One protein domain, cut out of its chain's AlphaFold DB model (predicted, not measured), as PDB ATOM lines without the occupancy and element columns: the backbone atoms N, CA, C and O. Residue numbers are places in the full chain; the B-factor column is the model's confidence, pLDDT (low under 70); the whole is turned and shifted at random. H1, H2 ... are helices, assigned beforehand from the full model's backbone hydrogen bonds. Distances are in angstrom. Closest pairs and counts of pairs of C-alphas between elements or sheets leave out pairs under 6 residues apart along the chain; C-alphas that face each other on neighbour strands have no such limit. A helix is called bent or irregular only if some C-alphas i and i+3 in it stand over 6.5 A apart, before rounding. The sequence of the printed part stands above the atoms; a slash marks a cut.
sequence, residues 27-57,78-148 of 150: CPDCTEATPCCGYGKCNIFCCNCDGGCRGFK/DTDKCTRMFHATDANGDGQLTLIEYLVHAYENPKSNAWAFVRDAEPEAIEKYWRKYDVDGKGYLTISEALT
ATOM      1  N   CYS A  27      -1.285 -18.241  51.005       78.44
ATOM      2  CA  CYS A  27      -2.556 -17.562  50.838       78.44
ATOM      3  C   CYS A  27      -3.529 -17.844  51.990       78.44
ATOM      4  O   CYS A  27      -3.422 -18.874  52.665       78.44
ATOM      5  N   PRO A  28      -4.549 -16.985  52.179       75.50
ATOM      6  CA  PRO A  28      -5.571 -17.197  53.201       75.50
ATOM      7  C   PRO A  28      -6.370 -18.499  53.055       75.50
ATOM      8  O   PRO A  28      -7.148 -18.826  53.929       75.50
ATOM      9  N   ASP A  29      -6.245 -19.252  51.965       75.75
ATOM     10  CA  ASP A  29      -6.833 -20.590  51.824       75.75
ATOM     11  C   ASP A  29      -5.837 -21.728  52.135       75.75
ATOM     12  O   ASP A  29      -6.100 -22.888  51.816       75.75
ATOM     13  N   CYS A  30      -4.709 -21.401  52.773       77.69
ATOM     14  CA  CYS A  30      -3.591 -22.291  53.085       77.69
ATOM     15  C   CYS A  30      -2.894 -22.910  51.864       77.69
ATOM     16  O   CYS A  30      -2.256 -23.955  51.988       77.69
ATOM     17  N   THR A  31      -3.008 -22.291  50.690       80.00
ATOM     18  CA  THR A  31      -2.268 -22.708  49.491       80.00
ATOM     19  C   THR A  31      -1.101 -21.769  49.204       80.00
ATOM     20  O   THR A  31      -1.103 -20.621  49.639       80.00
ATOM     21  N   GLU A  32      -0.084 -22.236  48.484       80.75
ATOM     22  CA  GLU A  32       1.063 -21.395  48.112       80.75
ATOM     23  C   GLU A  32       0.651 -20.265  47.146       80.75
ATOM     24  O   GLU A  32      -0.239 -20.416  46.288       80.75
ATOM     25  N   ALA A  33       1.300 -19.107  47.289       78.56
ATOM     26  CA  ALA A  33       1.150 -17.980  46.371       78.56
ATOM     27  C   ALA A  33       1.788 -18.304  45.008       78.56
ATOM     28  O   ALA A  33       2.896 -18.828  44.948       78.56
ATOM     29  N   THR A  34       1.105 -18.000  43.895       75.88
ATOM     30  CA  THR A  34       1.600 -18.366  42.550       75.88
ATOM     31  C   THR A  34       1.313 -17.316  41.462       75.88
ATOM     32  O   THR A  34       0.437 -17.528  40.621       75.88
ATOM     33  N   PRO A  35       2.029 -16.181  41.386       80.75
ATOM     34  CA  PRO A  35       2.718 -15.461  42.463       80.75
ATOM     35  C   PRO A  35       1.747 -14.643  43.334       80.75
ATOM     36  O   PRO A  35       2.134 -14.090  44.352       80.75
ATOM     37  N   CYS A  36       0.473 -14.569  42.941       85.31
ATOM     38  CA  CYS A  36      -0.562 -13.834  43.655       85.31
ATOM     39  C   CYS A  36      -1.467 -14.776  44.449       85.31
ATOM     40  O   CYS A  36      -1.672 -15.932  44.069       85.31
ATOM     41  N   CYS A  37      -2.108 -14.258  45.495       82.06
ATOM     42  CA  CYS A  37      -3.195 -14.938  46.200       82.06
ATOM     43  C   CYS A  37      -4.583 -14.604  45.648       82.06
ATOM     44  O   CYS A  37      -5.562 -14.743  46.366       82.06
ATOM     45  N   GLY A  38      -4.689 -14.186  44.386       83.19
ATOM     46  CA  GLY A  38      -5.964 -13.898  43.728       83.19
ATOM     47  C   GLY A  38      -6.432 -14.992  42.771       83.19
ATOM     48  O   GLY A  38      -5.655 -15.853  42.359       83.19
ATOM     49  N   TYR A  39      -7.713 -14.945  42.412       82.94
ATOM     50  CA  TYR A  39      -8.296 -15.734  41.332       82.94
ATOM     51  C   TYR A  39      -8.278 -14.954  40.013       82.94
ATOM     52  O   TYR A  39      -8.584 -13.761  39.974       82.94
ATOM     53  N   GLY A  40      -8.007 -15.658  38.913       85.12
ATOM     54  CA  GLY A  40      -7.976 -15.064  37.578       85.12
ATOM     55  C   GLY A  40      -6.714 -14.240  37.326       85.12
ATOM     56  O   GLY A  40      -5.668 -14.495  37.923       85.12
ATOM     57  N   LYS A  41      -6.808 -13.282  36.401       89.50
ATOM     58  CA  LYS A  41      -5.700 -12.375  36.094       89.50
ATOM     59  C   LYS A  41      -5.578 -11.325  37.183       89.50
ATOM     60  O   LYS A  41      -6.593 -10.806  37.644       89.50
ATOM     61  N   CYS A  42      -4.346 -10.989  37.543       88.69
ATOM     62  CA  CYS A  42      -4.029  -9.970  38.535       88.69
ATOM     63  C   CYS A  42      -3.100  -8.913  37.939       88.69
ATOM     64  O   CYS A  42      -2.458  -9.168  36.923       88.69
ATOM     65  N   ASN A  43      -3.031  -7.740  38.565       90.69
ATOM     66  CA  ASN A  43      -1.987  -6.760  38.275       90.69
ATOM     67  C   ASN A  43      -0.630  -7.162  38.876       90.69
ATOM     68  O   ASN A  43      -0.565  -8.081  39.698       90.69
ATOM     69  N   ILE A  44       0.457  -6.474  38.495       92.19
ATOM     70  CA  ILE A  44       1.820  -6.907  38.865       92.19
ATOM     71  C   ILE A  44       2.069  -6.903  40.381       92.19
ATOM     72  O   ILE A  44       2.888  -7.676  40.883       92.19
ATOM     73  N   PHE A  45       1.316  -6.079  41.111       89.00
ATOM     74  CA  PHE A  45       1.365  -5.954  42.566       89.00
ATOM     75  C   PHE A  45       0.514  -6.996  43.302       89.00
ATOM     76  O   PHE A  45       0.497  -7.010  44.533       89.00
ATOM     77  N   CYS A  46      -0.194  -7.866  42.573       86.00
ATOM     78  CA  CYS A  46      -1.147  -8.825  43.123       86.00
ATOM     79  C   CYS A  46      -2.228  -8.158  43.983       86.00
ATOM     80  O   CYS A  46      -2.670  -8.719  44.974       86.00
ATOM     81  N   CYS A  47      -2.641  -6.947  43.621       80.81
ATOM     82  CA  CYS A  47      -3.568  -6.138  44.409       80.81
ATOM     83  C   CYS A  47      -4.949  -5.993  43.784       80.81
ATOM     84  O   CYS A  47      -5.882  -5.580  44.454       80.81
ATOM     85  N   ASN A  48      -5.073  -6.324  42.503       82.62
ATOM     86  CA  ASN A  48      -6.319  -6.226  41.766       82.62
ATOM     87  C   ASN A  48      -6.430  -7.453  40.870       82.62
ATOM     88  O   ASN A  48      -5.606  -7.609  39.968       82.62
ATOM     89  N   CYS A  49      -7.404  -8.319  41.139       84.25
ATOM     90  CA  CYS A  49      -7.567  -9.610  40.476       84.25
ATOM     91  C   CYS A  49      -9.017  -9.810  40.023       84.25
ATOM     92  O   CYS A  49      -9.932  -9.509  40.784       84.25
ATOM     93  N   ASP A  50      -9.233 -10.366  38.824       81.81
ATOM     94  CA  ASP A  50     -10.573 -10.509  38.222       81.81
ATOM     95  C   ASP A  50     -11.574 -11.272  39.113       81.81
ATOM     96  O   ASP A  50     -12.766 -10.975  39.107       81.81
ATOM     97  N   GLY A  51     -11.108 -12.271  39.869       77.38
ATOM     98  CA  GLY A  51     -11.938 -13.089  40.758       77.38
ATOM     99  C   GLY A  51     -11.762 -12.788  42.248       77.38
ATOM    100  O   GLY A  51     -12.194 -13.595  43.072       77.38
ATOM    101  N   GLY A  52     -11.105 -11.679  42.604       78.19
ATOM    102  CA  GLY A  52     -10.794 -11.331  43.993       78.19
ATOM    103  C   GLY A  52      -9.748 -12.246  44.646       78.19
ATOM    104  O   GLY A  52      -9.038 -12.989  43.967       78.19
ATOM    105  N   CYS A  53      -9.629 -12.178  45.976       78.62
ATOM    106  CA  CYS A  53      -8.629 -12.922  46.750       78.62
ATOM    107  C   CYS A  53      -9.084 -14.348  47.106       78.62
ATOM    108  O   CYS A  53     -10.245 -14.589  47.441       78.62
ATOM    109  N   ARG A  54      -8.137 -15.291  47.107       79.94
ATOM    110  CA  ARG A  54      -8.272 -16.622  47.710       79.94
ATOM    111  C   ARG A  54      -8.537 -16.463  49.209       79.94
ATOM    112  O   ARG A  54      -7.819 -15.737  49.891       79.94
ATOM    113  N   GLY A  55      -9.570 -17.134  49.716       69.56
ATOM    114  CA  GLY A  55     -10.032 -17.011  51.102       69.56
ATOM    115  C   GLY A  55     -10.362 -18.356  51.751       69.56
ATOM    116  O   GLY A  55     -10.637 -19.342  51.065       69.56
ATOM    117  N   PHE A  56     -10.394 -18.389  53.087       57.66
ATOM    118  CA  PHE A  56     -10.821 -19.559  53.860       57.66
ATOM    119  C   PHE A  56     -12.279 -19.959  53.546       57.66
ATOM    120  O   PHE A  56     -13.196 -19.150  53.654       57.66
ATOM    121  N   LYS A  57     -12.526 -21.246  53.251       51.41
ATOM    122  CA  LYS A  57     -13.876 -21.833  53.064       51.41
ATOM    123  C   LYS A  57     -14.550 -22.297  54.374       51.41
ATOM    124  O   LYS A  57     -15.349 -23.232  54.360       51.41
ATOM    125  N   ASP A  78      -9.387   0.330  44.617       55.75
ATOM    126  CA  ASP A  78      -8.204  -0.538  44.613       55.75
ATOM    127  C   ASP A  78      -7.071   0.117  43.800       55.75
ATOM    128  O   ASP A  78      -5.884  -0.107  44.068       55.75
ATOM    129  N   THR A  79      -7.421   1.000  42.856       61.75
ATOM    130  CA  THR A  79      -6.482   1.820  42.087       61.75
ATOM    131  C   THR A  79      -5.645   2.731  42.985       61.75
ATOM    132  O   THR A  79      -4.450   2.832  42.731       61.75
ATOM    133  N   ASP A  80      -6.171   3.330  44.061       77.88
ATOM    134  CA  ASP A  80      -5.408   4.220  44.958       77.88
ATOM    135  C   ASP A  80      -4.276   3.465  45.676       77.88
ATOM    136  O   ASP A  80      -3.128   3.914  45.729       77.88
ATOM    137  N   LYS A  81      -4.555   2.255  46.178       78.50
ATOM    138  CA  LYS A  81      -3.524   1.415  46.805       78.50
ATOM    139  C   LYS A  81      -2.490   0.933  45.792       78.50
ATOM    140  O   LYS A  81      -1.295   1.018  46.073       78.50
ATOM    141  N   CYS A  82      -2.927   0.468  44.625       83.62
ATOM    142  CA  CYS A  82      -2.003   0.006  43.596       83.62
ATOM    143  C   CYS A  82      -1.153   1.155  43.024       83.62
ATOM    144  O   CYS A  82       0.026   0.967  42.745       83.62
ATOM    145  N   THR A  83      -1.725   2.355  42.913       88.38
ATOM    146  CA  THR A  83      -1.025   3.579  42.495       88.38
ATOM    147  C   THR A  83       0.035   3.973  43.516       88.38
ATOM    148  O   THR A  83       1.172   4.254  43.146       88.38
ATOM    149  N   ARG A  84      -0.280   3.916  44.819       88.06
ATOM    150  CA  ARG A  84       0.732   4.118  45.869       88.06
ATOM    151  C   ARG A  84       1.869   3.108  45.786       88.06
ATOM    152  O   ARG A  84       3.012   3.494  45.995       88.06
ATOM    153  N   MET A  85       1.571   1.840  45.501       88.75
ATOM    154  CA  MET A  85       2.611   0.824  45.329       88.75
ATOM    155  C   MET A  85       3.477   1.122  44.114       88.75
ATOM    156  O   MET A  85       4.691   1.110  44.253       88.75
ATOM    157  N   PHE A  86       2.875   1.491  42.980       93.50
ATOM    158  CA  PHE A  86       3.625   1.931  41.807       93.50
ATOM    159  C   PHE A  86       4.612   3.044  42.162       93.50
ATOM    160  O   PHE A  86       5.804   2.872  41.959       93.50
ATOM    161  N   HIS A  87       4.143   4.128  42.782       94.06
ATOM    162  CA  HIS A  87       5.008   5.247  43.168       94.06
ATOM    163  C   HIS A  87       6.043   4.901  44.245       94.06
ATOM    164  O   HIS A  87       7.081   5.544  44.318       94.06
ATOM    165  N   ALA A  88       5.767   3.923  45.110       91.69
ATOM    166  CA  ALA A  88       6.727   3.462  46.108       91.69
ATOM    167  C   ALA A  88       7.798   2.530  45.515       91.69
ATOM    168  O   ALA A  88       8.869   2.379  46.101       91.69
ATOM    169  N   THR A  89       7.492   1.866  44.400       94.25
ATOM    170  CA  THR A  89       8.421   0.995  43.671       94.25
ATOM    171  C   THR A  89       9.220   1.782  42.625       94.25
ATOM    172  O   THR A  89      10.394   1.486  42.443       94.25
ATOM    173  N   ASP A  90       8.616   2.789  41.989       96.75
ATOM    174  CA  ASP A  90       9.246   3.779  41.102       96.75
ATOM    175  C   ASP A  90      10.214   4.669  41.903       96.75
ATOM    176  O   ASP A  90       9.868   5.740  42.408       96.75
ATOM    177  N   ALA A  91      11.426   4.155  42.110       96.69
ATOM    178  CA  ALA A  91      12.391   4.696  43.059       96.69
ATOM    179  C   ALA A  91      13.004   6.013  42.578       96.69
ATOM    180  O   ALA A  91      13.358   6.865  43.400       96.69
ATOM    181  N   ASN A  92      13.159   6.177  41.264       97.00
ATOM    182  CA  ASN A  92      13.674   7.414  40.687       97.00
ATOM    183  C   ASN A  92      12.556   8.447  40.399       97.00
ATOM    184  O   ASN A  92      12.870   9.626  40.213       97.00
ATOM    185  N   GLY A  93      11.283   8.034  40.432       97.00
ATOM    186  CA  GLY A  93      10.113   8.890  40.258       97.00
ATOM    187  C   GLY A  93       9.897   9.356  38.818       97.00
ATOM    188  O   GLY A  93       9.311  10.424  38.609       97.00
ATOM    189  N   ASP A  94      10.406   8.623  37.828       97.94
ATOM    190  CA  ASP A  94      10.296   8.979  36.411       97.94
ATOM    191  C   ASP A  94       8.995   8.478  35.753       97.94
ATOM    192  O   ASP A  94       8.719   8.790  34.588       97.94
ATOM    193  N   GLY A  95       8.157   7.763  36.511       97.19
ATOM    194  CA  GLY A  95       6.903   7.191  36.037       97.19
ATOM    195  C   GLY A  95       7.081   5.922  35.199       97.19
ATOM    196  O   GLY A  95       6.113   5.481  34.567       97.19
ATOM    197  N   GLN A  96       8.284   5.347  35.172       97.75
ATOM    198  CA  GLN A  96       8.652   4.144  34.438       97.75
ATOM    199  C   GLN A  96       9.184   3.103  35.412       97.75
ATOM    200  O   GLN A  96      10.360   3.070  35.749       97.75
ATOM    201  N   LEU A  97       8.328   2.168  35.809       97.94
ATOM    202  CA  LEU A  97       8.764   1.090  36.679       97.94
ATOM    203  C   LEU A  97       9.631   0.099  35.890       97.94
ATOM    204  O   LEU A  97       9.129  -0.631  35.035       97.94
ATOM    205  N   THR A  98      10.925   0.044  36.185       97.94
ATOM    206  CA  THR A  98      11.862  -0.906  35.572       97.94
ATOM    207  C   THR A  98      11.861  -2.260  36.288       97.94
ATOM    208  O   THR A  98      11.495  -2.374  37.461       97.94
ATOM    209  N   LEU A  99      12.332  -3.319  35.611       96.94
ATOM    210  CA  LEU A  99      12.483  -4.634  36.251       96.94
ATOM    211  C   LEU A  99      13.436  -4.566  37.455       96.94
ATOM    212  O   LEU A  99      13.210  -5.237  38.458       96.94
ATOM    213  N   ILE A 100      14.487  -3.746  37.375       97.06
ATOM    214  CA  ILE A 100      15.445  -3.580  38.475       97.06
ATOM    215  C   ILE A 100      14.760  -2.956  39.689       97.06
ATOM    216  O   ILE A 100      14.930  -3.467  40.788       97.06
ATOM    217  N   GLU A 101      13.959  -1.908  39.513       97.44
ATOM    218  CA  GLU A 101      13.210  -1.294  40.616       97.44
ATOM    219  C   GLU A 101      12.209  -2.260  41.244       97.44
ATOM    220  O   GLU A 101      12.126  -2.358  42.467       97.44
ATOM    221  N   TYR A 102      11.512  -3.048  40.422       95.25
ATOM    222  CA  TYR A 102      10.625  -4.102  40.908       95.25
ATOM    223  C   TYR A 102      11.370  -5.152  41.745       95.25
ATOM    224  O   TYR A 102      10.915  -5.524  42.829       95.25
ATOM    225  N   LEU A 103      12.534  -5.604  41.273       95.31
ATOM    226  CA  LEU A 103      13.384  -6.556  41.987       95.31
ATOM    227  C   LEU A 103      13.925  -5.963  43.289       95.31
ATOM    228  O   LEU A 103      13.793  -6.586  44.339       95.31
ATOM    229  N   VAL A 104      14.507  -4.762  43.242       95.31
ATOM    230  CA  VAL A 104      15.046  -4.066  44.420       95.31
ATOM    231  C   VAL A 104      13.952  -3.896  45.465       95.31
ATOM    232  O   VAL A 104      14.147  -4.294  46.610       95.31
ATOM    233  N   HIS A 105      12.768  -3.429  45.066       92.25
ATOM    234  CA  HIS A 105      11.629  -3.325  45.967       92.25
ATOM    235  C   HIS A 105      11.255  -4.676  46.587       92.25
ATOM    236  O   HIS A 105      10.986  -4.729  47.787       92.25
ATOM    237  N   ALA A 106      11.254  -5.765  45.811       91.25
ATOM    238  CA  ALA A 106      10.974  -7.101  46.327       91.25
ATOM    239  C   ALA A 106      11.997  -7.528  47.395       91.25
ATOM    240  O   ALA A 106      11.598  -7.980  48.466       91.25
ATOM    241  N   TYR A 107      13.296  -7.337  47.132       91.38
ATOM    242  CA  TYR A 107      14.383  -7.697  48.052       91.38
ATOM    243  C   TYR A 107      14.432  -6.823  49.311       91.38
ATOM    244  O   TYR A 107      14.684  -7.327  50.406       91.38
ATOM    245  N   GLU A 108      14.177  -5.521  49.180       91.81
ATOM    246  CA  GLU A 108      14.173  -4.576  50.302       91.81
ATOM    247  C   GLU A 108      12.902  -4.669  51.152       91.81
ATOM    248  O   GLU A 108      12.911  -4.306  52.329       91.81
ATOM    249  N   ASN A 109      11.817  -5.212  50.588       85.94
ATOM    250  CA  ASN A 109      10.542  -5.383  51.272       85.94
ATOM    251  C   ASN A 109      10.137  -6.865  51.304       85.94
ATOM    252  O   ASN A 109       9.264  -7.273  50.533       85.94
ATOM    253  N   PRO A 110      10.650  -7.665  52.265       83.56
ATOM    254  CA  PRO A 110      10.288  -9.079  52.430       83.56
ATOM    255  C   PRO A 110       8.799  -9.350  52.703       83.56
ATOM    256  O   PRO A 110       8.364 -10.493  52.763       83.56
ATOM    257  N   LYS A 111       8.011  -8.295  52.929       76.31
ATOM    258  CA  LYS A 111       6.551  -8.345  53.097       76.31
ATOM    259  C   LYS A 111       5.789  -7.920  51.838       76.31
ATOM    260  O   LYS A 111       4.570  -7.795  51.886       76.31
ATOM    261  N   SER A 112       6.483  -7.628  50.742       78.38
ATOM    262  CA  SER A 112       5.854  -7.366  49.450       78.38
ATOM    263  C   SER A 112       5.359  -8.676  48.836       78.38
ATOM    264  O   SER A 112       5.918  -9.743  49.079       78.38
ATOM    265  N   ASN A 113       4.336  -8.602  47.990       74.62
ATOM    266  CA  ASN A 113       3.866  -9.766  47.232       74.62
ATOM    267  C   ASN A 113       4.896 -10.291  46.231       74.62
ATOM    268  O   ASN A 113       4.905 -11.473  45.901       74.62
ATOM    269  N   ALA A 114       5.768  -9.407  45.749       84.25
ATOM    270  CA  ALA A 114       6.833  -9.778  44.837       84.25
ATOM    271  C   ALA A 114       7.900 -10.638  45.529       84.25
ATOM    272  O   ALA A 114       8.472 -11.507  44.881       84.25
ATOM    273  N   TRP A 115       8.145 -10.433  46.831       85.88
ATOM    274  CA  TRP A 115       9.243 -11.067  47.566       85.88
ATOM    275  C   TRP A 115       9.268 -12.591  47.445       85.88
ATOM    276  O   TRP A 115      10.270 -13.137  46.994       85.88
ATOM    277  N   ALA A 116       8.183 -13.278  47.824       83.06
ATOM    278  CA  ALA A 116       8.160 -14.743  47.848       83.06
ATOM    279  C   ALA A 116       8.427 -15.331  46.453       83.06
ATOM    280  O   ALA A 116       9.203 -16.269  46.306       83.06
ATOM    281  N   PHE A 117       7.842 -14.722  45.419       87.00
ATOM    282  CA  PHE A 117       8.078 -15.116  44.036       87.00
ATOM    283  C   PHE A 117       9.516 -14.831  43.585       87.00
ATOM    284  O   PHE A 117      10.186 -15.731  43.096       87.00
ATOM    285  N   VAL A 118      10.005 -13.601  43.759       91.06
ATOM    286  CA  VAL A 118      11.335 -13.168  43.296       91.06
ATOM    287  C   VAL A 118      12.467 -13.912  44.007       91.06
ATOM    288  O   VAL A 118      13.494 -14.171  43.389       91.06
ATOM    289  N   ARG A 119      12.290 -14.263  45.285       90.19
ATOM    290  CA  ARG A 119      13.278 -15.001  46.084       90.19
ATOM    291  C   ARG A 119      13.518 -16.416  45.552       90.19
ATOM    292  O   ARG A 119      14.662 -16.860  45.533       90.19
ATOM    293  N   ASP A 120      12.446 -17.110  45.172       88.56
ATOM    294  CA  ASP A 120      12.482 -18.548  44.876       88.56
ATOM    295  C   ASP A 120      12.475 -18.853  43.366       88.56
ATOM    296  O   ASP A 120      12.772 -19.976  42.959       88.56
ATOM    297  N   ALA A 121      12.119 -17.879  42.525       90.69
ATOM    298  CA  ALA A 121      12.045 -18.050  41.080       90.69
ATOM    299  C   ALA A 121      13.406 -17.880  40.388       90.69
ATOM    300  O   ALA A 121      14.170 -16.961  40.679       90.69
ATOM    301  N   GLU A 122      13.656 -18.714  39.378       95.31
ATOM    302  CA  GLU A 122      14.779 -18.533  38.454       95.31
ATOM    303  C   GLU A 122      14.641 -17.221  37.652       95.31
ATOM    304  O   GLU A 122      13.510 -16.802  37.351       95.31
ATOM    305  N   PRO A 123      15.752 -16.585  37.232       94.88
ATOM    306  CA  PRO A 123      15.722 -15.325  36.488       94.88
ATOM    307  C   PRO A 123      14.798 -15.342  35.263       94.88
ATOM    308  O   PRO A 123      14.047 -14.391  35.042       94.88
ATOM    309  N   GLU A 124      14.771 -16.440  34.500       95.81
ATOM    310  CA  GLU A 124      13.902 -16.572  33.327       95.81
ATOM    311  C   GLU A 124      12.416 -16.604  33.702       95.81
ATOM    312  O   GLU A 124      11.567 -16.133  32.940       95.81
ATOM    313  N   ALA A 125      12.069 -17.154  34.870       94.06
ATOM    314  CA  ALA A 125      10.693 -17.167  35.357       94.06
ATOM    315  C   ALA A 125      10.239 -15.760  35.766       94.06
ATOM    316  O   ALA A 125       9.100 -15.381  35.470       94.06
ATOM    317  N   ILE A 126      11.130 -14.972  36.373       94.56
ATOM    318  CA  ILE A 126      10.864 -13.572  36.721       94.56
ATOM    319  C   ILE A 126      10.691 -12.733  35.454       94.56
ATOM    320  O   ILE A 126       9.692 -12.025  35.322       94.56
ATOM    321  N   GLU A 127      11.601 -12.857  34.486       94.88
ATOM    322  CA  GLU A 127      11.503 -12.137  33.213       94.88
ATOM    323  C   GLU A 127      10.222 -12.520  32.457       94.88
ATOM    324  O   GLU A 127       9.502 -11.664  31.940       94.88
ATOM    325  N   LYS A 128       9.877 -13.811  32.437       94.81
ATOM    326  CA  LYS A 128       8.632 -14.292  31.833       94.81
ATOM    327  C   LYS A 128       7.391 -13.730  32.530       94.81
ATOM    328  O   LYS A 128       6.406 -13.450  31.851       94.81
ATOM    329  N   TYR A 129       7.406 -13.594  33.857       93.62
ATOM    330  CA  TYR A 129       6.315 -12.963  34.600       93.62
ATOM    331  C   TYR A 129       6.204 -11.471  34.268       93.62
ATOM    332  O   TYR A 129       5.116 -11.008  33.932       93.62
ATOM    333  N   TRP A 130       7.328 -10.754  34.277       95.56
ATOM    334  CA  TRP A 130       7.421  -9.336  33.928       95.56
ATOM    335  C   TRP A 130       6.862  -9.029  32.534       95.56
ATOM    336  O   TRP A 130       6.015  -8.150  32.371       95.56
ATOM    337  N   ARG A 131       7.259  -9.821  31.530       95.44
ATOM    338  CA  ARG A 131       6.831  -9.672  30.127       95.44
ATOM    339  C   ARG A 131       5.322  -9.800  29.903       95.44
ATOM    340  O   ARG A 131       4.847  -9.439  28.833       95.44
ATOM    341  N   LYS A 132       4.554 -10.312  30.871       95.31
ATOM    342  CA  LYS A 132       3.084 -10.289  30.791       95.31
ATOM    343  C   LYS A 132       2.525  -8.867  30.830       95.31
ATOM    344  O   LYS A 132       1.464  -8.627  30.263       95.31
ATOM    345  N   TYR A 133       3.225  -7.968  31.519       96.38
ATOM    346  CA  TYR A 133       2.805  -6.591  31.751       96.38
ATOM    347  C   TYR A 133       3.532  -5.607  30.826       96.38
ATOM    348  O   TYR A 133       2.932  -4.620  30.419       96.38
ATOM    349  N   ASP A 134       4.782  -5.892  30.445       96.62
ATOM    350  CA  ASP A 134       5.550  -5.100  29.467       96.62
ATOM    351  C   ASP A 134       5.115  -5.454  28.033       96.62
ATOM    352  O   ASP A 134       5.827  -6.132  27.288       96.62
ATOM    353  N   VAL A 135       3.878  -5.081  27.683       91.44
ATOM    354  CA  VAL A 135       3.181  -5.544  26.469       91.44
ATOM    355  C   VAL A 135       3.865  -5.066  25.190       91.44
ATOM    356  O   VAL A 135       3.887  -5.792  24.194       91.44
ATOM    357  N   ASP A 136       4.413  -3.853  25.199       93.81
ATOM    358  CA  ASP A 136       5.134  -3.280  24.059       93.81
ATOM    359  C   ASP A 136       6.646  -3.573  24.082       93.81
ATOM    360  O   ASP A 136       7.332  -3.306  23.093       93.81
ATOM    361  N   GLY A 137       7.157  -4.189  25.155       95.00
ATOM    362  CA  GLY A 137       8.527  -4.687  25.256       95.00
ATOM    363  C   GLY A 137       9.581  -3.590  25.370       95.00
ATOM    364  O   GLY A 137      10.702  -3.772  24.884       95.00
ATOM    365  N   LYS A 138       9.237  -2.448  25.971       95.56
ATOM    366  CA  LYS A 138      10.146  -1.299  26.122       95.56
ATOM    367  C   LYS A 138      11.080  -1.402  27.329       95.56
ATOM    368  O   LYS A 138      11.983  -0.578  27.463       95.56
ATOM    369  N   GLY A 139      10.906  -2.420  28.174       96.25
ATOM    370  CA  GLY A 139      11.768  -2.690  29.326       96.25
ATOM    371  C   GLY A 139      11.352  -1.970  30.611       96.25
ATOM    372  O   GLY A 139      12.041  -2.096  31.624       96.25
ATOM    373  N   TYR A 140      10.229  -1.254  30.590       97.81
ATOM    374  CA  TYR A 140       9.626  -0.612  31.754       97.81
ATOM    375  C   TYR A 140       8.102  -0.632  31.651       97.81
ATOM    376  O   TYR A 140       7.538  -0.646  30.557       97.81
ATOM    377  N   LEU A 141       7.438  -0.592  32.803       98.06
ATOM    378  CA  LEU A 141       5.990  -0.501  32.910       98.06
ATOM    379  C   LEU A 141       5.588   0.933  33.213       98.06
ATOM    380  O   LEU A 141       6.035   1.535  34.188       98.06
ATOM    381  N   THR A 142       4.672   1.459  32.417       97.00
ATOM    382  CA  THR A 142       3.873   2.611  32.831       97.00
ATOM    383  C   THR A 142       2.926   2.208  33.961       97.00
ATOM    384  O   THR A 142       2.621   1.025  34.145       97.00
ATOM    385  N   ILE A 143       2.380   3.188  34.684       94.50
ATOM    386  CA  ILE A 143       1.347   2.917  35.693       94.50
ATOM    387  C   ILE A 143       0.178   2.110  35.108       94.50
ATOM    388  O   ILE A 143      -0.254   1.128  35.701       94.50
ATOM    389  N   SER A 144      -0.284   2.441  33.902       93.88
ATOM    390  CA  SER A 144      -1.385   1.728  33.246       93.88
ATOM    391  C   SER A 144      -1.066   0.249  33.010       93.88
ATOM    392  O   SER A 144      -1.927  -0.608  33.203       93.88
ATOM    393  N   GLU A 145       0.169  -0.071  32.631       95.31
ATOM    394  CA  GLU A 145       0.609  -1.455  32.425       95.31
ATOM    395  C   GLU A 145       0.781  -2.199  33.742       95.31
ATOM    396  O   GLU A 145       0.275  -3.310  33.889       95.31
ATOM    397  N   ALA A 146       1.409  -1.568  34.734       94.00
ATOM    398  CA  ALA A 146       1.578  -2.151  36.060       94.00
ATOM    399  C   ALA A 146       0.227  -2.460  36.731       94.00
ATOM    400  O   ALA A 146       0.113  -3.425  37.489       94.00
ATOM    401  N   LEU A 147      -0.809  -1.668  36.434       90.94
ATOM    402  CA  LEU A 147      -2.170  -1.858  36.937       90.94
ATOM    403  C   LEU A 147      -3.042  -2.773  36.061       90.94
ATOM    404  O   LEU A 147      -4.142  -3.140  36.481       90.94
ATOM    405  N   THR A 148      -2.563  -3.180  34.884       91.62
ATOM    406  CA  THR A 148      -3.283  -4.101  33.996       91.62
ATOM    407  C   THR A 148      -3.296  -5.511  34.578       91.62
ATOM    408  O   THR A 148      -2.291  -5.983  35.094       91.62
TER     409      THR A 148
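What this domain is: This is residues 27 to 57 and 78 to 148 of the 150 residues of an uncharacterized protein of Sistotremastrum niveocremeum HHB9708 (UniProt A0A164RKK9). Five short helices gather at one side of the model, H2 standing crosswise between H1 and the pair H3 and H4, with small H5 beside H1. A looped stretch without a named element, residues 27 to 57, makes the other side and reaches inward, its C-alphas lying 3 to 26 A from the mean of all C-alphas. The 102 printed residues have the named helices H1 to H5 in that order and no named strand; the class is all helix, with 42 residues in named elements, under half. The whole is compact, with a radius of gyration of the C-alphas of 13.1 A and spans of 42 by 29 by 25 A.

How they stand to each other: H1, residues 78 to 89, only just touches H2, residues 99 to 108, with 3 pairs of C-alphas within 8 A and with residue 89 alone; the closest C-alphas, of Thr 89 and His 105, are 5.9 A apart, and the lines are about perpendicular at 90 degrees. With residues 83 to 86 alone H1 only just touches H5, residues 143 to 146, also with 3 pairs; the closest C-alphas are those of Phe 86 and Ile 143, 6.6 A. H2 touches H3, residues 113 to 120, about perpendicular at 90 degrees, the closest C-alphas being those of Ala 106 and Trp 115, 4.5 A. H3 and H4, residues 123 to 130, are close but not clearly touching, Val 118 and Ile 126 having the closest C-alphas at 6.6 A, with a shallow tilt of 22 degrees, opposite ways. H4 and H5 are apart. Residues 97 to 98 pair with residues 140 to 141, antiparallel. Every O i to N i+4 pair is within hydrogen-bond range in H1, H2 and H4, and 2 of 4 are in H3; H5 is too short for such a pair.

Where its parts are: H1 begins at C-alpha 78 (-8.204, -0.538, 44.613) and is 16.7 A long; H2 is 14.2 A, H3 12.5 A, H4 10.6 A and H5 5.1 A. H5 ends at C-alpha 146 (1.578, -2.151, 36.060). H3 is irregular, but only just: C-alphas 113 and 116 are 6.6 A apart.

The domain as a whole: The two C-alphas farthest apart are those of Lys 57 and Asp 94, 42.6 A. Residues 58 to 77 are not printed, and C-alphas 57 and 78 are 23.6 A apart across the cut. The link from H4 to H5 is long, 12 residues. Confidence is low, under 70, at residues 55 to 57 and 78 to 79; the mean pLDDT of the printed part is 87.8.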